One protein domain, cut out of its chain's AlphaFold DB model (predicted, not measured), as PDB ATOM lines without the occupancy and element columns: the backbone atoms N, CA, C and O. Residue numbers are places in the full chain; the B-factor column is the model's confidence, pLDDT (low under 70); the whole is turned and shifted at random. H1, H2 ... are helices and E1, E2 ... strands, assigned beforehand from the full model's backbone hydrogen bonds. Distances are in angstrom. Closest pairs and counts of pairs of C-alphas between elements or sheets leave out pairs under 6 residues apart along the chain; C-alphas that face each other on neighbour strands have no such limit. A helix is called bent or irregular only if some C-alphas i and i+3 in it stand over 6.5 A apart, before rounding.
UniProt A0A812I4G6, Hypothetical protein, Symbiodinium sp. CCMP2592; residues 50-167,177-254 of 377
ATOM      1  N   THR A  50     155.776 129.011 157.908       76.12
ATOM      2  CA  THR A  50     156.720 129.702 158.785       76.12
ATOM      3  C   THR A  50     156.925 131.125 158.268       76.12
ATOM      4  O   THR A  50     157.205 131.280 157.075       76.12
ATOM      5  N   PRO A  51     156.788 132.159 159.117       77.62
ATOM      6  CA  PRO A  51     157.045 133.530 158.705       77.62
ATOM      7  C   PRO A  51     158.497 133.654 158.244       77.62
ATOM      8  O   PRO A  51     159.416 133.497 159.046       77.62
ATOM      9  N   ASP A  52     158.693 133.905 156.956       80.19
ATOM     10  CA  ASP A  52     160.005 134.089 156.341       80.19
ATOM     11  C   ASP A  52     159.924 135.195 155.280       80.19
ATOM     12  O   ASP A  52     158.840 135.684 154.943       80.19
ATOM     13  N   GLY A  53     161.080 135.611 154.775       82.81
ATOM     14  CA  GLY A  53     161.210 136.621 153.736       82.81
ATOM     15  C   GLY A  53     162.068 136.144 152.570       82.81
ATOM     16  O   GLY A  53     162.917 135.261 152.696       82.81
ATOM     17  N   VAL A  54     161.881 136.774 151.414       83.56
ATOM     18  CA  VAL A  54     162.785 136.601 150.277       83.56
ATOM     19  C   VAL A  54     164.100 137.291 150.619       83.56
ATOM     20  O   VAL A  54     164.184 138.518 150.667       83.56
ATOM     21  N   ARG A  55     165.126 136.486 150.895       85.81
ATOM     22  CA  ARG A  55     166.463 136.949 151.283       85.81
ATOM     23  C   ARG A  55     167.080 137.798 150.182       85.81
ATOM     24  O   ARG A  55     167.152 137.360 149.032       85.81
ATOM     25  N   LEU A  56     167.595 138.976 150.536       81.12
ATOM     26  CA  LEU A  56     168.304 139.815 149.568       81.12
ATOM     27  C   LEU A  56     169.680 139.248 149.198       81.12
ATOM     28  O   LEU A  56     170.227 139.643 148.176       81.12
ATOM     29  N   SER A  57     170.222 138.273 149.934       79.06
ATOM     30  CA  SER A  57     171.420 137.531 149.506       79.06
ATOM     31  C   SER A  57     171.226 136.732 148.212       79.06
ATOM     32  O   SER A  57     172.207 136.406 147.545       79.06
ATOM     33  N   LEU A  58     169.979 136.455 147.807       81.44
ATOM     34  CA  LEU A  58     169.667 135.851 146.506       81.44
ATOM     35  C   LEU A  58     169.837 136.830 145.333       81.44
ATOM     36  O   LEU A  58     169.834 136.409 144.174       81.44
ATOM     37  N   LEU A  59     169.958 138.128 145.613       84.69
ATOM     38  CA  LEU A  59     170.101 139.165 144.606       84.69
ATOM     39  C   LEU A  59     171.553 139.247 144.118       84.69
ATOM     40  O   LEU A  59     172.448 139.702 144.826       84.69
ATOM     41  N   SER A  60     171.784 138.889 142.855       86.94
ATOM     42  CA  SER A  60     173.052 139.189 142.188       86.94
ATOM     43  C   SER A  60     173.062 140.648 141.728       86.94
ATOM     44  O   SER A  60     172.343 141.002 140.791       86.94
ATOM     45  N   MET A  61     173.901 141.492 142.339       84.38
ATOM     46  CA  MET A  61     174.113 142.887 141.916       84.38
ATOM     47  C   MET A  61     175.549 143.156 141.446       84.38
ATOM     48  O   MET A  61     176.485 142.601 142.022       84.38
ATOM     49  N   PRO A  62     175.758 144.027 140.440       87.25
ATOM     50  CA  PRO A  62     177.093 144.482 140.074       87.25
ATOM     51  C   PRO A  62     177.656 145.463 141.112       87.25
ATOM     52  O   PRO A  62     176.913 146.178 141.787       87.25
ATOM     53  N   SER A  63     178.983 145.566 141.165       82.75
ATOM     54  CA  SER A  63     179.658 146.680 141.841       82.75
ATOM     55  C   SER A  63     179.430 147.992 141.068       82.75
ATOM     56  O   SER A  63     179.418 147.956 139.832       82.75
ATOM     57  N   PRO A  64     179.236 149.152 141.730       81.31
ATOM     58  CA  PRO A  64     179.271 149.388 143.181       81.31
ATOM     59  C   PRO A  64     177.903 149.262 143.891       81.31
ATOM     60  O   PRO A  64     177.771 149.636 145.058       81.31
ATOM     61  N   TYR A  65     176.850 148.821 143.190       78.25
ATOM     62  CA  TYR A  65     175.485 148.805 143.728       78.25
ATOM     63  C   TYR A  65     175.314 147.788 144.858       78.25
ATOM     64  O   TYR A  65     174.669 148.102 145.858       78.25
ATOM     65  N   ALA A  66     175.929 146.608 144.742       78.06
ATOM     66  CA  ALA A  66     175.883 145.584 145.784       78.06
ATOM     67  C   ALA A  66     176.402 146.124 147.125       78.06
ATOM     68  O   ALA A  66     175.726 146.048 148.150       78.06
ATOM     69  N   GLU A  67     177.576 146.756 147.096       80.50
ATOM     70  CA  GLU A  67     178.251 147.288 148.273       80.50
ATOM     71  C   GLU A  67     177.455 148.431 148.906       80.50
ATOM     72  O   GLU A  67     177.425 148.551 150.131       80.50
ATOM     73  N   SER A  68     176.758 149.232 148.092       71.56
ATOM     74  CA  SER A  68     175.868 150.291 148.589       71.56
ATOM     75  C   SER A  68     174.682 149.756 149.402       71.56
ATOM     76  O   SER A  68     174.175 150.459 150.270       71.56
ATOM     77  N   MET A  69     174.286 148.500 149.169       69.88
ATOM     78  CA  MET A  69     173.227 147.798 149.902       69.88
ATOM     79  C   MET A  69     173.772 146.834 150.970       69.88
ATOM     80  O   MET A  69     173.010 146.068 151.555       69.88
ATOM     81  N   GLY A  70     175.086 146.844 151.228       71.06
ATOM     82  CA  GLY A  70     175.727 145.920 152.170       71.06
ATOM     83  C   GLY A  70     175.794 144.468 151.679       71.06
ATOM     84  O   GLY A  70     176.010 143.563 152.481       71.06
ATOM     85  N   LEU A  71     175.615 144.240 150.376       76.94
ATOM     86  CA  LEU A  71     175.689 142.931 149.735       76.94
ATOM     87  C   LEU A  71     177.066 142.717 149.093       76.94
ATOM     88  O   LEU A  71     177.757 143.655 148.692       76.94
ATOM     89  N   THR A  72     177.465 141.456 148.948       82.44
ATOM     90  CA  THR A  72     178.643 141.094 148.151       82.44
ATOM     91  C   THR A  72     178.317 141.169 146.656       82.44
ATOM     92  O   THR A  72     177.282 140.631 146.256       82.44
ATOM     93  N   PRO A  73     179.186 141.755 145.809       84.81
ATOM     94  CA  PRO A  73     178.983 141.774 144.362       84.81
ATOM     95  C   PRO A  73     178.752 140.377 143.784       84.81
ATOM     96  O   PRO A  73     179.544 139.459 144.003       84.81
ATOM     97  N   GLY A  74     177.667 140.234 143.029       84.56
ATOM     98  CA  GLY A  74     177.296 139.003 142.342       84.56
ATOM     99  C   GLY A  74     177.860 138.929 140.924       84.56
ATOM    100  O   GLY A  74     178.252 139.932 140.324       84.56
ATOM    101  N   SER A  75     177.882 137.725 140.354       85.69
ATOM    102  CA  SER A  75     178.217 137.502 138.944       85.69
ATOM    103  C   SER A  75     176.978 137.617 138.045       85.69
ATOM    104  O   SER A  75     175.880 137.266 138.483       85.69
ATOM    105  N   PRO A  76     177.121 138.049 136.779       85.38
ATOM    106  CA  PRO A  76     176.007 138.071 135.832       85.38
ATOM    107  C   PRO A  76     175.431 136.656 135.577       85.38
ATOM    108  O   PRO A  76     176.188 135.683 135.642       85.38
ATOM    109  N   PRO A  77     174.134 136.523 135.225       88.19
ATOM    110  CA  PRO A  77     173.154 137.599 135.057       88.19
ATOM    111  C   PRO A  77     172.734 138.219 136.399       88.19
ATOM    112  O   PRO A  77     172.520 137.520 137.384       88.19
ATOM    113  N   HIS A  78     172.633 139.547 136.428       88.62
ATOM    114  CA  HIS A  78     172.245 140.284 137.629       88.62
ATOM    115  C   HIS A  78     170.724 140.284 137.806       88.62
ATOM    116  O   HIS A  78     169.983 140.497 136.841       88.62
ATOM    117  N   GLY A  79     170.267 140.069 139.036       86.75
ATOM    118  CA  GLY A  79     168.866 139.842 139.375       86.75
ATOM    119  C   GLY A  79     168.688 138.704 140.380       86.75
ATOM    120  O   GLY A  79     169.653 138.263 141.005       86.75
ATOM    121  N   ILE A  80     167.453 138.229 140.518       86.00
ATOM    122  CA  ILE A  80     167.088 137.073 141.342       86.00
ATOM    123  C   ILE A  80     166.685 135.941 140.403       86.00
ATOM    124  O   ILE A  80     165.676 136.028 139.698       86.00
ATOM    125  N   TYR A  81     167.481 134.875 140.420       86.06
ATOM    126  CA  TYR A  81     167.245 133.657 139.653       86.06
ATOM    127  C   TYR A  81     167.314 132.474 140.603       86.06
ATOM    128  O   TYR A  81     168.396 131.998 140.944       86.06
ATOM    129  N   ALA A  82     166.152 132.033 141.064       84.88
ATOM    130  CA  ALA A  82     166.059 130.983 142.060       84.88
ATOM    131  C   ALA A  82     164.876 130.071 141.760       84.88
ATOM    132  O   ALA A  82     163.808 130.521 141.346       84.88
ATOM    133  N   ASN A  83     165.080 128.784 142.019       86.06
ATOM    134  CA  ASN A  83     163.996 127.826 142.103       86.06
ATOM    135  C   ASN A  83     163.762 127.528 143.574       86.06
ATOM    136  O   ASN A  83     164.707 127.227 144.302       86.06
ATOM    137  N   MET A  84     162.507 127.587 143.990       83.44
ATOM    138  CA  MET A  84     162.103 127.244 145.342       83.44
ATOM    139  C   MET A  84     160.962 126.241 145.292       83.44
ATOM    140  O   MET A  84     160.125 126.253 144.388       83.44
ATOM    141  N   THR A  85     160.951 125.336 146.256       87.06
ATOM    142  CA  THR A  85     159.856 124.393 146.444       87.06
ATOM    143  C   THR A  85     159.167 124.754 147.742       87.06
ATOM    144  O   THR A  85     159.826 124.859 148.773       87.06
ATOM    145  N   VAL A  86     157.859 124.974 147.679       85.19
ATOM    146  CA  VAL A  86     157.042 125.305 148.842       85.19
ATOM    147  C   VAL A  86     156.031 124.187 149.035       85.19
ATOM    148  O   VAL A  86     155.277 123.851 148.123       85.19
ATOM    149  N   SER A  87     156.031 123.595 150.224       88.62
ATOM    150  CA  SER A  87     155.045 122.601 150.633       88.62
ATOM    151  C   SER A  87     154.048 123.227 151.597       88.62
ATOM    152  O   SER A  87     154.437 123.803 152.614       88.62
ATOM    153  N   THR A  88     152.761 123.061 151.324       89.25
ATOM    154  CA  THR A  88     151.690 123.389 152.265       89.25
ATOM    155  C   THR A  88     150.896 122.128 152.560       89.25
ATOM    156  O   THR A  88     150.337 121.512 151.652       89.25
ATOM    157  N   SER A  89     150.836 121.735 153.833       92.06
ATOM    158  CA  SER A  89     149.964 120.651 154.279       92.06
ATOM    159  C   SER A  89     148.640 121.222 154.767       92.06
ATOM    160  O   SER A  89     148.619 122.213 155.492       92.06
ATOM    161  N   CYS A  90     147.536 120.587 154.376       94.44
ATOM    162  CA  CYS A  90     146.211 120.941 154.865       94.44
ATOM    163  C   CYS A  90     145.424 119.705 155.282       94.44
ATOM    164  O   CYS A  90     145.481 118.655 154.636       94.44
ATOM    165  N   PHE A  91     144.650 119.842 156.351       95.94
ATOM    166  CA  PHE A  91     143.639 118.888 156.771       95.94
ATOM    167  C   PHE A  91     142.293 119.224 156.124       95.94
ATOM    168  O   PHE A  91     141.899 120.387 156.054       95.94
ATOM    169  N   ASN A  92     141.586 118.200 155.642       95.44
ATOM    170  CA  ASN A  92     140.249 118.346 155.078       95.44
ATOM    171  C   ASN A  92     139.185 117.829 156.059       95.44
ATOM    172  O   ASN A  92     138.908 116.624 156.080       95.44
ATOM    173  N   PRO A  93     138.558 118.723 156.846       93.38
ATOM    174  CA  PRO A  93     137.441 118.369 157.720       93.38
ATOM    175  C   PRO A  93     136.110 118.181 156.968       93.38
ATOM    176  O   PRO A  93     135.120 117.770 157.573       93.38
ATOM    177  N   GLY A  94     136.055 118.499 155.670       91.12
ATOM    178  CA  GLY A  94     134.840 118.465 154.860       91.12
ATOM    179  C   GLY A  94     134.384 117.060 154.455       91.12
ATOM    180  O   GLY A  94     135.063 116.056 154.656       91.12
ATOM    181  N   GLN A  95     133.202 116.986 153.839       89.38
ATOM    182  CA  GLN A  95     132.541 115.739 153.420       89.38
ATOM    183  C   GLN A  95     132.864 115.299 151.992       89.38
ATOM    184  O   GLN A  95     132.374 114.256 151.544       89.38
ATOM    185  N   ALA A  96     133.641 116.099 151.267       91.62
ATOM    186  CA  ALA A  96     134.051 115.827 149.903       91.62
ATOM    187  C   ALA A  96     135.573 115.746 149.826       91.62
ATOM    188  O   ALA A  96     136.290 116.502 150.479       91.62
ATOM    189  N   LYS A  97     136.068 114.808 149.016       93.81
ATOM    190  CA  LYS A  97     137.480 114.760 148.652       93.81
ATOM    191  C   LYS A  97     137.742 115.911 147.686       93.81
ATOM    192  O   LYS A  97     137.055 116.006 146.670       93.81
ATOM    193  N   THR A  98     138.763 116.706 147.965       94.44
ATOM    194  CA  THR A  98     139.183 117.812 147.102       94.44
ATOM    195  C   THR A  98     140.535 117.479 146.495       94.44
ATOM    196  O   THR A  98     141.438 117.042 147.203       94.44
ATOM    197  N   THR A  99     140.682 117.663 145.191       95.69
ATOM    198  CA  THR A  99     141.951 117.495 144.482       95.69
ATOM    199  C   THR A  99     142.227 118.750 143.670       95.69
ATOM    200  O   THR A  99     141.385 119.149 142.871       95.69
ATOM    201  N   ILE A 100     143.395 119.362 143.838       95.38
ATOM    202  CA  ILE A 100     143.865 120.422 142.939       95.38
ATOM    203  C   ILE A 100     144.710 119.748 141.858       95.38
ATOM    204  O   ILE A 100     145.709 119.098 142.170       95.38
ATOM    205  N   LEU A 101     144.277 119.856 140.602       95.69
ATOM    206  CA  LEU A 101     144.907 119.168 139.476       95.69
ATOM    207  C   LEU A 101     146.152 119.925 139.007       95.69
ATOM    208  O   LEU A 101     146.069 121.106 138.667       95.69
ATOM    209  N   ALA A 102     147.285 119.233 138.900       95.19
ATOM    210  CA  ALA A 102     148.553 119.828 138.487       95.19
ATOM    211  C   ALA A 102     148.512 120.368 137.056       95.19
ATOM    212  O   ALA A 102     148.997 121.464 136.793       95.19
ATOM    213  N   ALA A 103     147.873 119.636 136.137       92.69
ATOM    214  CA  ALA A 103     147.742 120.046 134.737       92.69
ATOM    215  C   ALA A 103     146.922 121.337 134.547       92.69
ATOM    216  O   ALA A 103     147.021 121.975 133.503       92.69
ATOM    217  N   GLY A 104     146.104 121.704 135.537       89.19
ATOM    218  CA  GLY A 104     145.265 122.896 135.513       89.19
ATOM    219  C   GLY A 104     145.727 123.988 136.472       89.19
ATOM    220  O   GLY A 104     144.938 124.902 136.697       89.19
ATOM    221  N   PHE A 105     146.924 123.875 137.062       95.62
ATOM    222  CA  PHE A 105     147.446 124.817 138.053       95.62
ATOM    223  C   PHE A 105     148.617 125.649 137.516       95.62
ATOM    224  O   PHE A 105     149.662 125.125 137.120       95.62
ATOM    225  N   GLU A 106     148.473 126.965 137.603       95.19
ATOM    226  CA  GLU A 106     149.528 127.944 137.381       95.19
ATOM    227  C   GLU A 106     149.325 129.124 138.334       95.19
ATOM    228  O   GLU A 106     148.259 129.735 138.367       95.19
ATOM    229  N   ALA A 107     150.361 129.469 139.091       94.38
ATOM    230  CA  ALA A 107     150.411 130.713 139.842       94.38
ATOM    231  C   ALA A 107     151.489 131.617 139.246       94.38
ATOM    232  O   ALA A 107     152.595 131.171 138.953       94.38
ATOM    233  N   VAL A 108     151.177 132.893 139.067       94.50
ATOM    234  CA  VAL A 108     152.079 133.885 138.487       94.50
ATOM    235  C   VAL A 108     152.154 135.069 139.428       94.50
ATOM    236  O   VAL A 108     151.124 135.639 139.781       94.50
ATOM    237  N   GLU A 109     153.365 135.446 139.818       90.81
ATOM    238  CA  GLU A 109     153.603 136.698 140.524       90.81
ATOM    239  C   GLU A 109     153.814 137.826 139.509       90.81
ATOM    240  O   GLU A 109     154.478 137.662 138.478       90.81
ATOM    241  N   LEU A 110     153.183 138.960 139.789       90.81
ATOM    242  CA  LEU A 110     153.026 140.094 138.898       90.81
ATOM    243  C   LEU A 110     153.540 141.348 139.607       90.81
ATOM    244  O   LEU A 110     152.945 141.837 140.569       90.81
ATOM    245  N   ALA A 111     154.639 141.889 139.093       87.94
ATOM    246  CA  ALA A 111     155.163 143.181 139.494       87.94
ATOM    247  C   ALA A 111     154.376 144.300 138.780       87.94
ATOM    248  O   ALA A 111     154.304 144.294 137.542       87.94
ATOM    249  N   PRO A 112     153.782 145.254 139.519       88.81
ATOM    250  CA  PRO A 112     153.068 146.371 138.916       88.81
ATOM    251  C   PRO A 112     154.008 147.370 138.235       88.81
ATOM    252  O   PRO A 112     155.148 147.576 138.652       88.81
ATOM    253  N   ASN A 113     153.497 148.046 137.208       87.81
ATOM    254  CA  ASN A 113     154.132 149.211 136.611       87.81
ATOM    255  C   ASN A 113     154.052 150.404 137.573       87.81
ATOM    256  O   ASN A 113     152.997 151.014 137.743       87.81
ATOM    257  N   LEU A 114     155.173 150.753 138.195       82.56
ATOM    258  CA  LEU A 114     155.183 151.813 139.197       82.56
ATOM    259  C   LEU A 114     154.899 153.206 138.617       82.56
ATOM    260  O   LEU A 114     154.266 154.012 139.288       82.56
ATOM    261  N   THR A 115     155.259 153.468 137.359       83.69
ATOM    262  CA  THR A 115     154.924 154.734 136.685       83.69
ATOM    263  C   THR A 115     153.413 154.908 136.536       83.69
ATOM    264  O   THR A 115     152.896 156.011 136.686       83.69
ATOM    265  N   ASP A 116     152.677 153.836 136.235       87.50
ATOM    266  CA  ASP A 116     151.212 153.885 136.170       87.50
ATOM    267  C   ASP A 116     150.604 154.136 137.559       87.50
ATOM    268  O   ASP A 116     149.759 155.019 137.705       87.50
ATOM    269  N   LEU A 117     151.100 153.450 138.598       86.44
ATOM    270  CA  LEU A 117     150.675 153.685 139.987       86.44
ATOM    271  C   LEU A 117     150.922 155.132 140.443       86.44
ATOM    272  O   LEU A 117     150.050 155.733 141.071       86.44
ATOM    273  N   GLU A 118     152.075 155.715 140.106       82.06
ATOM    274  CA  GLU A 118     152.406 157.113 140.424       82.06
ATOM    275  C   GLU A 118     151.451 158.110 139.750       82.06
ATOM    276  O   GLU A 118     151.152 159.165 140.309       82.06
ATOM    277  N   ASN A 119     150.914 157.757 138.581       86.62
ATOM    278  CA  ASN A 119     149.912 158.551 137.870       86.62
ATOM    279  C   ASN A 119     148.468 158.279 138.339       86.62
ATOM    280  O   ASN A 119     147.523 158.805 137.747       86.62
ATOM    281  N   GLY A 120     148.283 157.488 139.402       84.38
ATOM    282  CA  GLY A 120     146.973 157.125 139.949       84.38
ATOM    283  C   GLY A 120     146.280 155.965 139.226       84.38
ATOM    284  O   GLY A 120     145.076 155.783 139.403       84.38
ATOM    285  N   GLY A 121     147.013 155.215 138.401       89.19
ATOM    286  CA  GLY A 121     146.562 153.974 137.774       89.19
ATOM    287  C   GLY A 121     146.634 152.763 138.712       89.19
ATOM    288  O   GLY A 121     146.752 152.901 139.930       89.19
ATOM    289  N   PHE A 122     146.568 151.558 138.142       88.81
ATOM    290  CA  PHE A 122     146.538 150.286 138.889       88.81
ATOM    291  C   PHE A 122     147.847 149.491 138.815       88.81
ATOM    292  O   PHE A 122     147.973 148.420 139.415       88.81
ATOM    293  N   GLY A 123     148.836 150.018 138.097       87.44
ATOM    294  CA  GLY A 123     150.117 149.369 137.874       87.44
ATOM    295  C   GLY A 123     150.142 148.505 136.624       87.44
ATOM    296  O   GLY A 123     150.816 147.476 136.608       87.44
ATOM    297  N   VAL A 124     149.416 148.903 135.580       90.56
ATOM    298  CA  VAL A 124     149.342 148.162 134.315       90.56
ATOM    299  C   VAL A 124     150.252 148.776 133.237       90.56
ATOM    300  O   VAL A 124     150.441 149.991 133.207       90.56
ATOM    301  N   PRO A 125     150.819 147.973 132.311       91.31
ATOM    302  CA  PRO A 125     150.802 146.509 132.283       91.31
ATOM    303  C   PRO A 125     151.733 145.894 133.340       91.31
ATOM    304  O   PRO A 125     152.753 146.476 133.697       91.31
ATOM    305  N   TYR A 126     151.406 144.682 133.789       90.38
ATOM    306  CA  TYR A 126     152.226 143.937 134.744       90.38
ATOM    307  C   TYR A 126     153.459 143.304 134.101       90.38
ATOM    308  O   TYR A 126     153.424 142.861 132.950       90.38
ATOM    309  N   THR A 127     154.512 143.152 134.900       88.25
ATOM    310  CA  THR A 127     155.676 142.330 134.563       88.25
ATOM    311  C   THR A 127     155.636 141.034 135.361       88.25
ATOM    312  O   THR A 127     155.503 141.057 136.578       88.25
ATOM    313  N   VAL A 128     155.764 139.886 134.696       89.50
ATOM    314  CA  VAL A 128     155.827 138.592 135.392       89.50
ATOM    315  C   VAL A 128     157.179 138.451 136.090       89.50
ATOM    316  O   VAL A 128     158.213 138.513 135.425       89.50
ATOM    317  N   SER A 129     157.171 138.231 137.403       85.62
ATOM    318  CA  SER A 129     158.381 138.079 138.225       85.62
ATOM    319  C   SER A 129     158.684 136.634 138.608       85.62
ATOM    320  O   SER A 129     159.852 136.239 138.695       85.62
ATOM    321  N   ALA A 130     157.642 135.833 138.811       88.44
ATOM    322  CA  ALA A 130     157.763 134.425 139.144       88.44
ATOM    323  C   ALA A 130     156.594 133.622 138.574       88.44
ATOM    324  O   ALA A 130     155.499 134.143 138.350       88.44
ATOM    325  N   ARG A 131     156.831 132.332 138.350       93.38
ATOM    326  CA  ARG A 131     155.793 131.355 138.006       93.38
ATOM    327  C   ARG A 131     155.917 130.151 138.910       93.38
ATOM    328  O   ARG A 131     157.030 129.731 139.203       93.38
ATOM    329  N   ALA A 132     154.798 129.576 139.315       93.69
ATOM    330  CA  ALA A 132     154.767 128.355 140.090       93.69
ATOM    331  C   ALA A 132     153.773 127.351 139.512       93.69
ATOM    332  O   ALA A 132     152.675 127.702 139.077       93.69
ATOM    333  N   HIS A 133     154.172 126.086 139.558       94.81
ATOM    334  CA  HIS A 133     153.368 124.944 139.135       94.81
ATOM    335  C   HIS A 133     153.328 123.903 140.248       94.81
ATOM    336  O   HIS A 133     154.188 123.893 141.129       94.81
ATOM    337  N   LEU A 134     152.350 123.003 140.208       95.25
ATOM    338  CA  LEU A 134     152.325 121.868 141.124       95.25
ATOM    339  C   LEU A 134     153.305 120.783 140.674       95.25
ATOM    340  O   LEU A 134     153.363 120.439 139.494       95.25
ATOM    341  N   ALA A 135     154.035 120.203 141.627       93.88
ATOM    342  CA  ALA A 135     154.877 119.030 141.381       93.88
ATOM    343  C   ALA A 135     154.044 117.775 141.045       93.88
ATOM    344  O   ALA A 135     154.524 116.862 140.375       93.88
ATOM    345  N   GLY A 136     152.791 117.739 141.505       95.06
ATOM    346  CA  GLY A 136     151.808 116.691 141.254       95.06
ATOM    347  C   GLY A 136     150.442 117.089 141.813       95.06
ATOM    348  O   GLY A 136     150.320 118.121 142.473       95.06
ATOM    349  N   ASP A 137     149.411 116.291 141.533       96.50
ATOM    350  CA  ASP A 137     148.057 116.567 142.026       96.50
ATOM    351  C   ASP A 137     148.043 116.626 143.560       96.50
ATOM    352  O   ASP A 137     148.471 115.686 144.237       96.50
ATOM    353  N   ALA A 138     147.507 117.713 144.114       95.62
ATOM    354  CA  ALA A 138     147.371 117.870 145.556       95.62
ATOM    355  C   ALA A 138     146.037 117.268 146.001       95.62
ATOM    356  O   ALA A 138     144.970 117.814 145.712       95.62
ATOM    357  N   VAL A 139     146.090 116.121 146.679       96.38
ATOM    358  CA  VAL A 139     144.904 115.352 147.074       96.38
ATOM    359  C   VAL A 139     144.610 115.532 148.560       96.38
ATOM    360  O   VAL A 139     145.410 115.145 149.406       96.38
ATOM    361  N   TYR A 140     143.409 116.011 148.874       96.31
ATOM    362  CA  TYR A 140     142.916 116.228 150.231       96.31
ATOM    363  C   TYR A 140     141.761 115.259 150.551       96.31
ATOM    364  O   TYR A 140     140.601 115.525 150.204       96.31
ATOM    365  N   PRO A 141     142.046 114.098 151.172       94.69
ATOM    366  CA  PRO A 141     141.030 113.096 151.493       94.69
ATOM    367  C   PRO A 141     140.111 113.547 152.636       94.69
ATOM    368  O   PRO A 141     140.536 114.272 153.526       94.69
ATOM    369  N   ILE A 142     138.867 113.060 152.642       92.88
ATOM    370  CA  ILE A 142     137.881 113.320 153.708       92.88
ATOM    371  C   ILE A 142     138.452 112.889 155.064       92.88
ATOM    372  O   ILE A 142     138.816 111.722 155.230       92.88
ATOM    373  N   GLY A 143     138.506 113.808 156.029       92.19
ATOM    374  CA  GLY A 143     139.025 113.545 157.371       92.19
ATOM    375  C   GLY A 143     140.514 113.193 157.400       92.19
ATOM    376  O   GLY A 143     140.963 112.534 158.336       92.19
ATOM    377  N   GLY A 144     141.277 113.584 156.377       93.88
ATOM    378  CA  GLY A 144     142.710 113.328 156.294       93.88
ATOM    379  C   GLY A 144     143.508 114.542 155.830       93.88
ATOM    380  O   GLY A 144     142.958 115.595 155.503       93.88
ATOM    381  N   ARG A 145     144.834 114.388 155.837       95.06
ATOM    382  CA  ARG A 145     145.772 115.418 155.388       95.06
ATOM    383  C   ARG A 145     146.189 115.191 153.943       95.06
ATOM    384  O   ARG A 145     146.411 114.054 153.530       95.06
ATOM    385  N   GLY A 146     146.285 116.288 153.210       94.75
ATOM    386  CA  GLY A 146     146.940 116.376 151.915       94.75
ATOM    387  C   GLY A 146     148.137 117.312 151.993       94.75
ATOM    388  O   GLY A 146     148.267 118.106 152.930       94.75
ATOM    389  N   GLU A 147     149.006 117.212 151.000       94.50
ATOM    390  CA  GLU A 147     150.138 118.109 150.822       94.50
ATOM    391  C   GLU A 147     150.116 118.644 149.395       94.50
ATOM    392  O   GLU A 147     149.900 117.905 148.432       94.50
ATOM    393  N   MET A 148     150.318 119.948 149.280       92.69
ATOM    394  CA  MET A 148     150.483 120.655 148.028       92.69
ATOM    395  C   MET A 148     151.926 121.105 147.921       92.69
ATOM    396  O   MET A 148     152.384 121.911 148.726       92.69
ATOM    397  N   VAL A 149     152.621 120.597 146.910       93.69
ATOM    398  CA  VAL A 149     154.008 120.958 146.627       93.69
ATOM    399  C   VAL A 149     154.026 121.819 145.375       93.69
ATOM    400  O   VAL A 149     153.751 121.334 144.274       93.69
ATOM    401  N   THR A 150     154.333 123.101 145.542       91.75
ATOM    402  CA  THR A 150     154.518 124.044 144.440       91.75
ATOM    403  C   THR A 150     156.002 124.219 144.152       91.75
ATOM    404  O   THR A 150     156.832 124.346 145.051       91.75
ATOM    405  N   VAL A 151     156.349 124.216 142.871       92.06
ATOM    406  CA  VAL A 151     157.685 124.536 142.378       92.06
ATOM    407  C   VAL A 151     157.601 125.916 141.755       92.06
ATOM    408  O   VAL A 151     156.993 126.074 140.697       92.06
ATOM    409  N   ALA A 152     158.185 126.903 142.427       90.38
ATOM    410  CA  ALA A 152     158.256 128.274 141.960       90.38
ATOM    411  C   ALA A 152     159.613 128.555 141.308       90.38
ATOM    412  O   ALA A 152     160.669 128.168 141.813       90.38
ATOM    413  N   GLN A 153     159.561 129.231 140.170       90.44
ATOM    414  CA  GLN A 153     160.687 129.689 139.379       90.44
ATOM    415  C   GLN A 153     160.643 131.212 139.364       90.44
ATOM    416  O   GLN A 153     159.766 131.817 138.737       90.44
ATOM    417  N   THR A 154     161.580 131.826 140.073       86.56
ATOM    418  CA  THR A 154     161.742 133.276 140.124       86.56
ATOM    419  C   THR A 154     162.804 133.682 139.117       86.56
ATOM    420  O   THR A 154     163.912 133.141 139.116       86.56
ATOM    421  N   ALA A 155     162.461 134.636 138.256       84.62
ATOM    422  CA  ALA A 155     163.361 135.179 137.248       84.62
ATOM    423  C   ALA A 155     163.139 136.691 137.135       84.62
ATOM    424  O   ALA A 155     162.538 137.187 136.183       84.62
ATOM    425  N   MET A 156     163.627 137.427 138.131       84.56
ATOM    426  CA  MET A 156     163.575 138.885 138.147       84.56
ATOM    427  C   MET A 156     164.921 139.442 137.690       84.56
ATOM    428  O   MET A 156     165.931 139.264 138.366       84.56
ATOM    429  N   THR A 157     164.948 140.124 136.544       85.75
ATOM    430  CA  THR A 157     166.152 140.825 136.079       85.75
ATOM    431  C   THR A 157     166.462 142.006 136.999       85.75
ATOM    432  O   THR A 157     165.560 142.588 137.601       85.75
ATOM    433  N   MET A 158     167.731 142.415 137.063       82.38
ATOM    434  CA  MET A 158     168.110 143.648 137.761       82.38
ATOM    435  C   MET A 158     167.299 144.863 137.283       82.38
ATOM    436  O   MET A 158     166.893 145.685 138.092       82.38
ATOM    437  N   GLU A 159     167.035 144.969 135.980       79.50
ATOM    438  CA  GLU A 159     166.229 146.056 135.415       79.50
ATOM    439  C   GLU A 159     164.814 146.084 136.002       79.50
ATOM    440  O   GLU A 159     164.358 147.141 136.429       79.50
ATOM    441  N   ASN A 160     164.153 144.926 136.108       77.56
ATOM    442  CA  ASN A 160     162.817 144.825 136.697       77.56
ATOM    443  C   ASN A 160     162.820 145.186 138.186       77.56
ATOM    444  O   ASN A 160     161.878 145.810 138.662       77.56
ATOM    445  N   ILE A 161     163.876 144.804 138.910       78.62
ATOM    446  CA  ILE A 161     164.035 145.111 140.337       78.62
ATOM    447  C   ILE A 161     164.269 146.609 140.542       78.62
ATOM    448  O   ILE A 161     163.635 147.227 141.384       78.62
ATOM    449  N   LEU A 162     165.136 147.229 139.741       75.56
ATOM    450  CA  LEU A 162     165.350 148.675 139.809       75.56
ATOM    451  C   LEU A 162     164.088 149.448 139.401       75.56
ATOM    452  O   LEU A 162     163.770 150.464 140.012       75.56
ATOM    453  N   ALA A 163     163.337 148.950 138.416       69.25
ATOM    454  CA  ALA A 163     162.058 149.528 138.014       69.25
ATOM    455  C   ALA A 163     160.972 149.389 139.096       69.25
ATOM    456  O   ALA A 163     160.082 150.234 139.161       69.25
ATOM    457  N   SER A 164     161.046 148.363 139.953       69.50
ATOM    458  CA  SER A 164     160.145 148.180 141.098       69.50
ATOM    459  C   SER A 164     160.596 148.918 142.370       69.50
ATOM    460  O   SER A 164     159.906 148.873 143.389       69.50
ATOM    461  N   MET A 165     161.717 149.640 142.320       73.19
ATOM    462  CA  MET A 165     162.236 150.468 143.411       73.19
ATOM    463  C   MET A 165     162.106 151.958 143.072       73.19
ATOM    464  O   MET A 165     163.102 152.685 143.028       73.19
ATOM    465  N   THR A 166     160.885 152.439 142.806       74.94
ATOM    466  CA  THR A 166     160.702 153.878 142.566       74.94
ATOM    467  C   THR A 166     160.939 154.700 143.832       74.94
ATOM    468  O   THR A 166     160.722 154.216 144.949       74.94
ATOM    469  N   PRO A 167     161.331 155.980 143.677       75.38
ATOM    470  CA  PRO A 167     161.429 156.918 144.786       75.38
ATOM    471  C   PRO A 167     160.192 156.954 145.688       75.38
ATOM    472  O   PRO A 167     160.327 157.071 146.904       75.38
ATOM    473  N   SER A 177     152.418 144.040 145.484       88.19
ATOM    474  CA  SER A 177     152.590 142.841 144.664       88.19
ATOM    475  C   SER A 177     151.231 142.238 144.337       88.19
ATOM    476  O   SER A 177     150.321 142.215 145.175       88.19
ATOM    477  N   TYR A 178     151.112 141.738 143.111       93.69
ATOM    478  CA  TYR A 178     149.950 141.004 142.651       93.69
ATOM    479  C   TYR A 178     150.322 139.554 142.358       93.69
ATOM    480  O   TYR A 178     151.434 139.239 141.937       93.69
ATOM    481  N   ALA A 179     149.370 138.649 142.536       94.38
ATOM    482  CA  ALA A 179     149.493 137.265 142.125       94.38
ATOM    483  C   ALA A 179     148.220 136.836 141.409       94.38
ATOM    484  O   ALA A 179     147.117 137.119 141.867       94.38
ATOM    485  N   ARG A 180     148.367 136.110 140.307       96.31
ATOM    486  CA  ARG A 180     147.256 135.461 139.618       96.31
ATOM    487  C   ARG A 180     147.410 133.959 139.749       96.31
ATOM    488  O   ARG A 180     148.454 133.422 139.395       96.31
ATOM    489  N   VAL A 181     146.377 133.294 140.246       95.00
ATOM    490  CA  VAL A 181     146.332 131.843 140.413       95.00
ATOM    491  C   VAL A 181     145.206 131.295 139.556       95.00
ATOM    492  O   VAL A 181     144.034 131.562 139.808       95.00
ATOM    493  N   THR A 182     145.569 130.494 138.568       95.62
ATOM    494  CA  THR A 182     144.642 129.691 137.781       95.62
ATOM    495  C   THR A 182     144.750 128.261 138.276       95.62
ATOM    496  O   THR A 182     145.841 127.701 138.324       95.62
ATOM    497  N   GLN A 183     143.636 127.664 138.679       94.69
ATOM    498  CA  GLN A 183     143.613 126.298 139.189       94.69
ATOM    499  C   GLN A 183     142.350 125.564 138.752       94.69
ATOM    500  O   GLN A 183     141.294 126.167 138.567       94.69
ATOM    501  N   THR A 184     142.440 124.243 138.637       95.25
ATOM    502  CA  THR A 184     141.271 123.375 138.476       95.25
ATOM    503  C   THR A 184     141.123 122.506 139.712       95.25
ATOM    504  O   THR A 184     142.012 121.712 140.031       95.25
ATOM    505  N   VAL A 185     140.000 122.665 140.410       93.62
ATOM    506  CA  VAL A 185     139.693 121.925 141.632       93.62
ATOM    507  C   VAL A 185     138.655 120.858 141.319       93.62
ATOM    508  O   VAL A 185     137.518 121.161 140.964       93.62
ATOM    509  N   GLN A 186     139.034 119.596 141.477       94.94
ATOM    510  CA  GLN A 186     138.120 118.468 141.420       94.94
ATOM    511  C   GLN A 186     137.558 118.188 142.811       94.94
ATOM    512  O   GLN A 186     138.297 117.875 143.745       94.94
ATOM    513  N   THR A 187     136.238 118.242 142.938       92.44
ATOM    514  CA  THR A 187     135.531 117.890 144.172       92.44
ATOM    515  C   THR A 187     134.745 116.607 143.950       92.44
ATOM    516  O   THR A 187     133.865 116.556 143.093       92.44
ATOM    517  N   CYS A 188     135.056 115.565 144.718       93.25
ATOM    518  CA  CYS A 188     134.374 114.276 144.673       93.25
ATOM    519  C   CYS A 188     133.578 114.047 145.958       93.25
ATOM    520  O   CYS A 188     134.143 113.944 147.050       93.25
ATOM    521  N   ALA A 189     132.265 113.907 145.817       91.31
ATOM    522  CA  ALA A 189     131.335 113.651 146.903       91.31
ATOM    523  C   ALA A 189     130.614 112.319 146.696       91.31
ATOM    524  O   ALA A 189     130.279 111.945 145.574       91.31
ATOM    525  N   ALA A 190     130.330 111.616 147.790       89.44
ATOM    526  CA  ALA A 190     129.422 110.476 147.780       89.44
ATOM    527  C   ALA A 190     128.080 110.898 148.380       89.44
ATOM    528  O   ALA A 190     128.079 111.532 149.432       89.44
ATOM    529  N   ILE A 191     126.957 110.543 147.756       86.56
ATOM    530  CA  ILE A 191     125.615 110.652 148.350       86.56
ATOM    531  C   ILE A 191     124.931 109.298 148.182       86.56
ATOM    532  O   ILE A 191     124.852 108.785 147.068       86.56
ATOM    533  N   PHE A 192     124.474 108.682 149.273       87.38
ATOM    534  CA  PHE A 192     123.886 107.333 149.245       87.38
ATOM    535  C   PHE A 192     124.800 106.278 148.583       87.38
ATOM    536  O   PHE A 192     124.344 105.382 147.877       87.38
ATOM    537  N   GLY A 193     126.117 106.395 148.778       83.50
ATOM    538  CA  GLY A 193     127.111 105.503 148.165       83.50
ATOM    539  C   GLY A 193     127.358 105.732 146.667       83.50
ATOM    540  O   GLY A 193     128.237 105.086 146.102       83.50
ATOM    541  N   LEU A 194     126.640 106.661 146.027       87.00
ATOM    542  CA  LEU A 194     126.900 107.086 144.655       87.00
ATOM    543  C   LEU A 194     127.938 108.205 144.669       87.00
ATOM    544  O   LEU A 194     127.705 109.260 145.256       87.00
ATOM    545  N   VAL A 195     129.085 107.961 144.039       90.50
ATOM    546  CA  VAL A 195     130.170 108.939 143.932       90.50
ATOM    547  C   VAL A 195     129.958 109.797 142.690       90.50
ATOM    548  O   VAL A 195     129.763 109.269 141.596       90.50
ATOM    549  N   SER A 196     130.026 111.112 142.864       90.44
ATOM    550  CA  SER A 196     130.046 112.102 141.790       90.44
ATOM    551  C   SER A 196     131.257 113.007 141.971       90.44
ATOM    552  O   SER A 196     131.550 113.429 143.090       90.44
ATOM    553  N   CYS A 197     131.951 113.302 140.877       93.19
ATOM    554  CA  CYS A 197     133.069 114.238 140.849       93.19
ATOM    555  C   CYS A 197     132.734 115.394 139.910       93.19
ATOM    556  O   CYS A 197     132.098 115.202 138.874       93.19
ATOM    557  N   THR A 198     133.148 116.599 140.276       92.25
ATOM    558  CA  THR A 198     132.980 117.792 139.449       92.25
ATOM    559  C   THR A 198     134.267 118.589 139.461       92.25
ATOM    560  O   THR A 198     134.823 118.851 140.527       92.25
ATOM    561  N   ASP A 199     134.715 118.964 138.268       93.19
ATOM    562  CA  ASP A 199     135.887 119.803 138.070       93.19
ATOM    563  C   ASP A 199     135.423 121.252 137.942       93.19
ATOM    564  O   ASP A 199     134.562 121.574 137.121       93.19
ATOM    565  N   VAL A 200     135.984 122.121 138.775       90.31
ATOM    566  CA  VAL A 200     135.679 123.547 138.796       90.31
ATOM    567  C   VAL A 200     136.963 124.301 138.461       90.31
ATOM    568  O   VAL A 200     137.880 124.331 139.288       90.31
ATOM    569  N   PRO A 201     137.078 124.879 137.252       92.62
ATOM    570  CA  PRO A 201     138.145 125.820 136.973       92.62
ATOM    571  C   PRO A 201     137.881 127.107 137.756       92.62
ATOM    572  O   PRO A 201     136.749 127.584 137.836       92.62
ATOM    573  N   SER A 202     138.931 127.675 138.328       90.69
ATOM    574  CA  SER A 202     138.874 128.955 139.019       90.69
ATOM    575  C   SER A 202     140.116 129.766 138.705       90.69
ATOM    576  O   SER A 202     141.227 129.236 138.718       90.69
ATOM    577  N   GLU A 203     139.914 131.053 138.482       93.69
ATOM    578  CA  GLU A 203     140.973 132.046 138.417       93.69
ATOM    579  C   GLU A 203     140.773 133.008 139.584       93.69
ATOM    580  O   GLU A 203     139.651 133.436 139.861       93.69
ATOM    581  N   GLN A 204     141.848 133.302 140.302       93.88
ATOM    582  CA  GLN A 204     141.862 134.278 141.378       93.88
ATOM    583  C   GLN A 204     142.995 135.259 141.136       93.88
ATOM    584  O   GLN A 204     144.138 134.862 140.896       93.88
ATOM    585  N   PHE A 205     142.680 136.541 141.231       96.88
ATOM    586  CA  PHE A 205     143.666 137.600 141.316       96.88
ATOM    587  C   PHE A 205     143.785 138.014 142.776       96.88
ATOM    588  O   PHE A 205     142.775 138.138 143.461       96.88
ATOM    589  N   CYS A 206     145.002 138.200 143.265       96.62
ATOM    590  CA  CYS A 206     145.285 138.532 144.650       96.62
ATOM    591  C   CYS A 206     146.251 139.712 144.726       96.62
ATOM    592  O   CYS A 206     147.240 139.739 144.001       96.62
ATOM    593  N   GLY A 207     146.001 140.645 145.638       95.31
ATOM    594  CA  GLY A 207     146.898 141.755 145.953       95.31
ATOM    595  C   GLY A 207     147.400 141.687 147.390       95.31
ATOM    596  O   GLY A 207     146.690 141.229 148.286       95.31
ATOM    597  N   SER A 208     148.630 142.136 147.614       94.25
ATOM    598  CA  SER A 208     149.235 142.224 148.947       94.25
ATOM    599  C   SER A 208     150.340 143.269 148.981       94.25
ATOM    600  O   SER A 208     150.899 143.617 147.940       94.25
ATOM    601  N   TYR A 209     150.689 143.722 150.181       92.94
ATOM    602  CA  TYR A 209     151.824 144.604 150.389       92.94
ATOM    603  C   TYR A 209     153.001 143.853 151.005       92.94
ATOM    604  O   TYR A 209     152.835 142.989 151.870       92.94
ATOM    605  N   ALA A 210     154.199 144.214 150.566       90.25
ATOM    606  CA  ALA A 210     155.461 143.693 151.063       90.25
ATOM    607  C   ALA A 210     156.421 144.843 151.379       90.25
ATOM    608  O   ALA A 210     156.214 145.983 150.962       90.25
ATOM    609  N   GLY A 211     157.490 144.545 152.102       88.44
ATOM    610  CA  GLY A 211     158.552 145.509 152.337       88.44
ATOM    611  C   GLY A 211     159.730 144.908 153.084       88.44
ATOM    612  O   GLY A 211     159.859 143.689 153.198       88.44
ATOM    613  N   ASN A 212     160.613 145.780 153.551       87.56
ATOM    614  CA  ASN A 212     161.882 145.385 154.144       87.56
ATOM    615  C   ASN A 212     161.697 144.790 155.544       87.56
ATOM    616  O   ASN A 212     160.985 145.321 156.391       87.56
ATOM    617  N   CYS A 213     162.412 143.708 155.805       91.25
ATOM    618  CA  CYS A 213     162.498 143.051 157.100       91.25
ATOM    619  C   CYS A 213     163.908 142.484 157.293       91.25
ATOM    620  O   CYS A 213     164.781 142.624 156.430       91.25
ATOM    621  N   VAL A 214     164.128 141.814 158.421       91.56
ATOM    622  CA  VAL A 214     165.348 141.051 158.683       91.56
ATOM    623  C   VAL A 214     165.023 139.598 159.007       91.56
ATOM    624  O   VAL A 214     164.072 139.301 159.734       91.56
ATOM    625  N   VAL A 215     165.840 138.689 158.480       90.81
ATOM    626  CA  VAL A 215     165.731 137.239 158.696       90.81
ATOM    627  C   VAL A 215     167.070 136.679 159.183       90.81
ATOM    628  O   VAL A 215     168.117 137.259 158.887       90.81
ATOM    629  N   PRO A 216     167.078 135.574 159.951       89.19
ATOM    630  CA  PRO A 216     168.320 134.953 160.392       89.19
ATOM    631  C   PRO A 216     169.091 134.374 159.204       89.19
ATOM    632  O   PRO A 216     168.509 133.678 158.369       89.19
ATOM    633  N   VAL A 217     170.398 134.629 159.150       86.31
ATOM    634  CA  VAL A 217     171.322 134.003 158.196       86.31
ATOM    635  C   VAL A 217     171.349 132.504 158.462       86.31
ATOM    636  O   VAL A 217     171.524 132.080 159.608       86.31
ATOM    637  N   LEU A 218     171.182 131.711 157.405       84.88
ATOM    638  CA  LEU A 218     171.224 130.253 157.489       84.88
ATOM    639  C   LEU A 218     172.612 129.724 157.127       84.88
ATOM    640  O   LEU A 218     173.303 130.277 156.269       84.88
ATOM    641  N   ASP A 219     173.013 128.644 157.783       82.81
ATOM    642  CA  ASP A 219     174.186 127.863 157.420       82.81
ATOM    643  C   ASP A 219     173.891 126.901 156.250       82.81
ATOM    644  O   ASP A 219     172.798 126.868 155.682       82.81
ATOM    645  N   SER A 220     174.877 126.085 155.868       80.69
ATOM    646  CA  SER A 220     174.717 125.092 154.795       80.69
ATOM    647  C   SER A 220     173.680 123.999 155.088       80.69
ATOM    648  O   SER A 220     173.286 123.284 154.168       80.69
ATOM    649  N   SER A 221     173.281 123.831 156.350       81.31
ATOM    650  CA  SER A 221     172.242 122.896 156.803       81.31
ATOM    651  C   SER A 221     170.838 123.489 156.682       81.31
ATOM    652  O   SER A 221     169.867 122.742 156.765       81.31
ATOM    653  N   GLY A 222     170.725 124.804 156.468       75.94
ATOM    654  CA  GLY A 222     169.459 125.528 156.536       75.94
ATOM    655  C   GLY A 222     169.073 125.945 157.957       75.94
ATOM    656  O   GLY A 222     167.946 126.390 158.157       75.94
ATOM    657  N   ASP A 223     169.989 125.834 158.923       84.44
ATOM    658  CA  ASP A 223     169.767 126.239 160.311       84.44
ATOM    659  C   ASP A 223     170.334 127.646 160.569       84.44
ATOM    660  O   ASP A 223     171.323 128.040 159.943       84.44
ATOM    661  N   PRO A 224     169.755 128.436 161.494       84.06
ATOM    662  CA  PRO A 224     170.304 129.739 161.858       84.06
ATOM    663  C   PRO A 224     171.751 129.645 162.357       84.06
ATOM    664  O   PRO A 224     172.063 128.869 163.263       84.06
ATOM    665  N   VAL A 225     172.631 130.491 161.819       85.94
ATOM    666  CA  VAL A 225     174.025 130.600 162.273       85.94
ATOM    667  C   VAL A 225     174.070 131.046 163.743       85.94
ATOM    668  O   VAL A 225     173.323 131.933 164.153       85.94
ATOM    669  N   VAL A 226     174.974 130.461 164.540       84.12
ATOM    670  CA  VAL A 226     175.189 130.813 165.958       84.12
ATOM    671  C   VAL A 226     176.592 131.421 166.148       84.12
ATOM    672  O   VAL A 226     177.575 130.757 165.807       84.12
ATOM    673  N   PRO A 227     176.746 132.632 166.733       86.12
ATOM    674  CA  PRO A 227     175.695 133.527 167.230       86.12
ATOM    675  C   PRO A 227     174.838 134.102 166.097       86.12
ATOM    676  O   PRO A 227     175.318 134.235 164.974       86.12
ATOM    677  N   GLU A 228     173.587 134.437 166.421       85.50
ATOM    678  CA  GLU A 228     172.580 134.861 165.447       85.50
ATOM    679  C   GLU A 228     173.057 136.067 164.629       85.50
ATOM    680  O   GLU A 228     173.377 137.128 165.171       85.50
ATOM    681  N   GLN A 229     173.097 135.882 163.312       87.31
ATOM    682  CA  GLN A 229     173.351 136.935 162.336       87.31
ATOM    683  C   GLN A 229     172.062 137.193 161.567       87.31
ATOM    684  O   GLN A 229     171.330 136.256 161.257       87.31
ATOM    685  N   LEU A 230     171.787 138.459 161.268       89.44
ATOM    686  CA  LEU A 230     170.604 138.876 160.525       89.44
ATOM    687  C   LEU A 230     171.021 139.411 159.159       89.44
ATOM    688  O   LEU A 230     172.020 140.122 159.051       89.44
ATOM    689  N   GLU A 231     170.234 139.098 158.140       87.88
ATOM    690  CA  GLU A 231     170.365 139.663 156.800       87.88
ATOM    691  C   GLU A 231     169.066 140.365 156.379       87.88
ATOM    692  O   GLU A 231     167.985 140.011 156.869       87.88
ATOM    693  N   PRO A 232     169.147 141.371 155.492       86.94
ATOM    694  CA  PRO A 232     167.962 142.031 154.969       86.94
ATOM    695  C   PRO A 232     167.177 141.105 154.029       86.94
ATOM    696  O   PRO A 232     167.742 140.345 153.236       86.94
ATOM    697  N   ALA A 233     165.853 141.191 154.101       88.19
ATOM    698  CA  ALA A 233     164.927 140.416 153.286       88.19
ATOM    699  C   ALA A 233     163.677 141.233 152.929       88.19
ATOM    700  O   ALA A 233     163.426 142.300 153.493       88.19
ATOM    701  N   LEU A 234     162.888 140.709 151.993       87.12
ATOM    702  CA  LEU A 234     161.552 141.195 151.666       87.12
ATOM    703  C   LEU A 234     160.506 140.286 152.312       87.12
ATOM    704  O   LEU A 234     160.423 139.104 151.977       87.12
ATOM    705  N   CYS A 235     159.698 140.832 153.214       90.38
ATOM    706  CA  CYS A 235     158.637 140.109 153.907       90.38
ATOM    707  C   CYS A 235     157.256 140.587 153.463       90.38
ATOM    708  O   CYS A 235     157.063 141.752 153.109       90.38
ATOM    709  N   ALA A 236     156.272 139.691 153.545       90.56
ATOM    710  CA  ALA A 236     154.872 140.072 153.443       90.56
ATOM    711  C   ALA A 236     154.508 140.970 154.632       90.56
ATOM    712  O   ALA A 236     154.660 140.580 155.787       90.56
ATOM    713  N   TYR A 237     154.036 142.179 154.351       93.00
ATOM    714  CA  TYR A 237     153.545 143.102 155.372       93.00
ATOM    715  C   TYR A 237     152.090 142.820 155.718       93.00
ATOM    716  O   TYR A 237     151.678 143.028 156.855       93.00
ATOM    717  N   THR A 238     151.318 142.333 154.750       94.12
ATOM    718  CA  THR A 238     149.882 142.088 154.885       94.12
ATOM    719  C   THR A 238     149.523 140.684 154.411       94.12
ATOM    720  O   THR A 238     150.305 140.021 153.727       94.12
ATOM    721  N   GLY A 239     148.302 140.244 154.723       92.12
ATOM    722  CA  GLY A 239     147.690 139.099 154.052       92.12
ATOM    723  C   GLY A 239     147.408 139.409 152.578       92.12
ATOM    724  O   GLY A 239     147.716 140.499 152.080       92.12
ATOM    725  N   LYS A 240     146.805 138.451 151.875       93.94
ATOM    726  CA  LYS A 240     146.398 138.602 150.473       93.94
ATOM    727  C   LYS A 240     144.903 138.870 150.371       93.94
ATOM    728  O   LYS A 240     144.127 138.095 150.914       93.94
ATOM    729  N   LEU A 241     144.511 139.902 149.629       96.25
ATOM    730  CA  LEU A 241     143.123 140.139 149.233       96.25
ATOM    731  C   LEU A 241     142.889 139.540 147.846       96.25
ATOM    732  O   LEU A 241     143.527 139.981 146.894       96.25
ATOM    733  N   CYS A 242     141.994 138.562 147.729       96.38
ATOM    734  CA  CYS A 242     141.766 137.792 146.508       96.38
ATOM    735  C   CYS A 242     140.337 137.935 145.963       96.38
ATOM    736  O   CYS A 242     139.364 137.923 146.715       96.38
ATOM    737  N   GLY A 243     140.197 138.013 144.642       95.69
ATOM    738  CA  GLY A 243     138.921 138.167 143.943       95.69
ATOM    739  C   GLY A 243     139.119 138.295 142.435       95.69
ATOM    740  O   GLY A 243     140.082 137.760 141.879       95.69
ATOM    741  N   GLU A 244     138.214 139.007 141.767       95.19
ATOM    742  CA  GLU A 244     138.463 139.459 140.394       95.19
ATOM    743  C   GLU A 244     139.412 140.667 140.394       95.19
ATOM    744  O   GLU A 244     139.414 141.459 141.335       95.19
ATOM    745  N   GLU A 245     140.204 140.838 139.333       95.06
ATOM    746  CA  GLU A 245     141.234 141.889 139.249       95.06
ATOM    747  C   GLU A 245     140.678 143.290 139.553       95.06
ATOM    748  O   GLU A 245     141.217 144.013 140.389       95.06
ATOM    749  N   ALA A 246     139.548 143.651 138.938       93.88
ATOM    750  CA  ALA A 246     138.911 144.950 139.149       93.88
ATOM    751  C   ALA A 246     138.437 145.159 140.598       93.88
ATOM    752  O   ALA A 246     138.497 146.275 141.113       93.88
ATOM    753  N   GLU A 247     137.978 144.099 141.265       94.88
ATOM    754  CA  GLU A 247     137.517 144.158 142.656       94.88
ATOM    755  C   GLU A 247     138.690 144.309 143.616       94.88
ATOM    756  O   GLU A 247     138.629 145.117 144.542       94.88
ATOM    757  N   VAL A 248     139.772 143.564 143.368       96.12
ATOM    758  CA  VAL A 248     141.012 143.688 144.135       96.12
ATOM    759  C   VAL A 248     141.540 145.107 144.003       96.12
ATOM    760  O   VAL A 248     141.764 145.745 145.020       96.12
ATOM    761  N   HIS A 249     141.645 145.658 142.793       94.31
ATOM    762  CA  HIS A 249     142.053 147.054 142.616       94.31
ATOM    763  C   HIS A 249     141.155 148.058 143.350       94.31
ATOM    764  O   HIS A 249     141.648 149.067 143.849       94.31
ATOM    765  N   ALA A 250     139.846 147.806 143.416       92.81
ATOM    766  CA  ALA A 250     138.902 148.708 144.069       92.81
ATOM    767  C   ALA A 250     138.969 148.657 145.605       92.81
ATOM    768  O   ALA A 250     138.683 149.660 146.258       92.81
ATOM    769  N   GLN A 251     139.300 147.500 146.183       93.44
ATOM    770  CA  GLN A 251     139.274 147.265 147.633       93.44
ATOM    771  C   GLN A 251     140.663 147.244 148.278       93.44
ATOM    772  O   GLN A 251     140.770 147.376 149.497       93.44
ATOM    773  N   LEU A 252     141.724 147.082 147.489       93.44
ATOM    774  CA  LEU A 252     143.088 147.016 147.986       93.44
ATOM    775  C   LEU A 252     143.603 148.419 148.314       93.44
ATOM    776  O   LEU A 252     143.990 149.184 147.432       93.44
ATOM    777  N   SER A 253     143.645 148.736 149.604       92.62
ATOM    778  CA  SER A 253     144.353 149.904 150.119       92.62
ATOM    779  C   SER A 253     145.289 149.517 151.266       92.62
ATOM    780  O   SER A 253     145.013 148.545 151.976       92.62
ATOM    781  N   PRO A 254     146.393 150.257 151.480       91.69
ATOM    782  CA  PRO A 254     147.326 149.972 152.567       91.69
ATOM    783  C   PRO A 254     146.628 149.960 153.930       91.69
ATOM    784  O   PRO A 254     146.810 149.024 154.706       91.69
TER     785      PRO A 254
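This is residues 50 to 167 and 177 to 254 of the 377 residues of the protein "Hypothetical protein" of Symbiodinium sp. CCMP2592 (UniProt A0A812I4G6). Picture a long, twisted antiparallel sheet bent round into a trough; at one end residues 54 to 60 bridge its two sides by short pairings with E8 and with E1. The turn of the E6 and E7 hairpin marks one tip of the long axis and the loop at H1 lies at the other, while H4 packs on E7 and E9, and H3 follows directly from the end of E5. The printed part has 196 residues, with four named helices and nine named strands in the order H1, E1, E2, H2, E3, E4, E5, H3, E6, E7, E8, E9, H4; the class is mostly strand. The sheet is branched at E2 and E7, and E6, E7 and E8 form a meander, each strand the antiparallel neighbour of the one before. It is only just loose, close to compact, with a radius of gyration of the C-alphas of 19.9 A and spans of 69 by 47 by 29 A.

Start at Thr 50 and pass residues 50 to 64, which hold no named element, to reach H1, residues 65 to 68. Find C-alpha 79 at (168.866, 139.842, 139.375); there E1, residues 79 to 91, begins its 37.1 A. E2, residues 97 to 111, covers 34.7 A and bends by 71 degrees at residue 103. Next come H2, residues 114 to 118, E3, residues 127 to 134, and E4, residues 138 to 140. E5, residues 145 to 157, is 37.9 A long, and H3, residues 158 to 163, follows at once. Past the cut, look for C-alpha 177 at (152.590, 142.841, 144.664), where E6, residues 177 to 191, starts its 42.2 A. E7, residues 194 to 216, is the longest strand at 52.3 A and bends by 104 degrees at residue 212. E8 is residues 230 to 236, E9 is residues 240 to 243, and H4, residues 245 to 251, ends at C-alpha 251, (139.274, 147.265, 147.633).

Look first at E2, where E3 and E4 lie on one side and E6 on the other side, each antiparallel to it; N 107 and O 132 are 2.9 A apart, N 100 and O 138 2.9 A, and N 108 and O 180 2.8 A, within hydrogen-bond range. E3 has E2 on one side and E5 on the other side, with N 133 of E3 and O 151 of E5 at 3.0 A, and E5 has E3 on one side and the edge strand E1 on the other side, with N 84 of E1 and O 152 of E5 at 2.9 A. E6 and E7 form a hairpin, with N 183 and O 202 at 2.9 A. Different parts of E7 pair with E9, N 207 to O 241 at 2.9 A, and with E8, its hairpin partner, N 213 to O 233 at 2.9 A. H4 is on the sheet at a height of 8.3 A, and the closest C-alphas of H4 and E7, those of Glu 245 and Phe 205, are 5.3 A apart. H3 is on the sheet at a height of 5.3 A and stands up from it. H1 and H2 are not on the sheet; H2 and H3 are close but not clearly touching, the C-alphas of Leu 114 and Ala 163 being 7.3 A apart. Every O i to N i+4 pair is within hydrogen-bond range in H2, H3 and H4; H1 is too short for one.

The two C-alphas farthest apart, those of Pro 64 and Phe 192, are 69.8 A apart. Residues 168 to 176 are not printed, and C-alphas 167 and 177 stand 16.6 A apart across this cut. Of the links printed whole, the one from E7 to E8 is long, with 13 residues. The mean pLDDT of the printed part is 88.6; residue 69 and residues 163 to 164 are under 70.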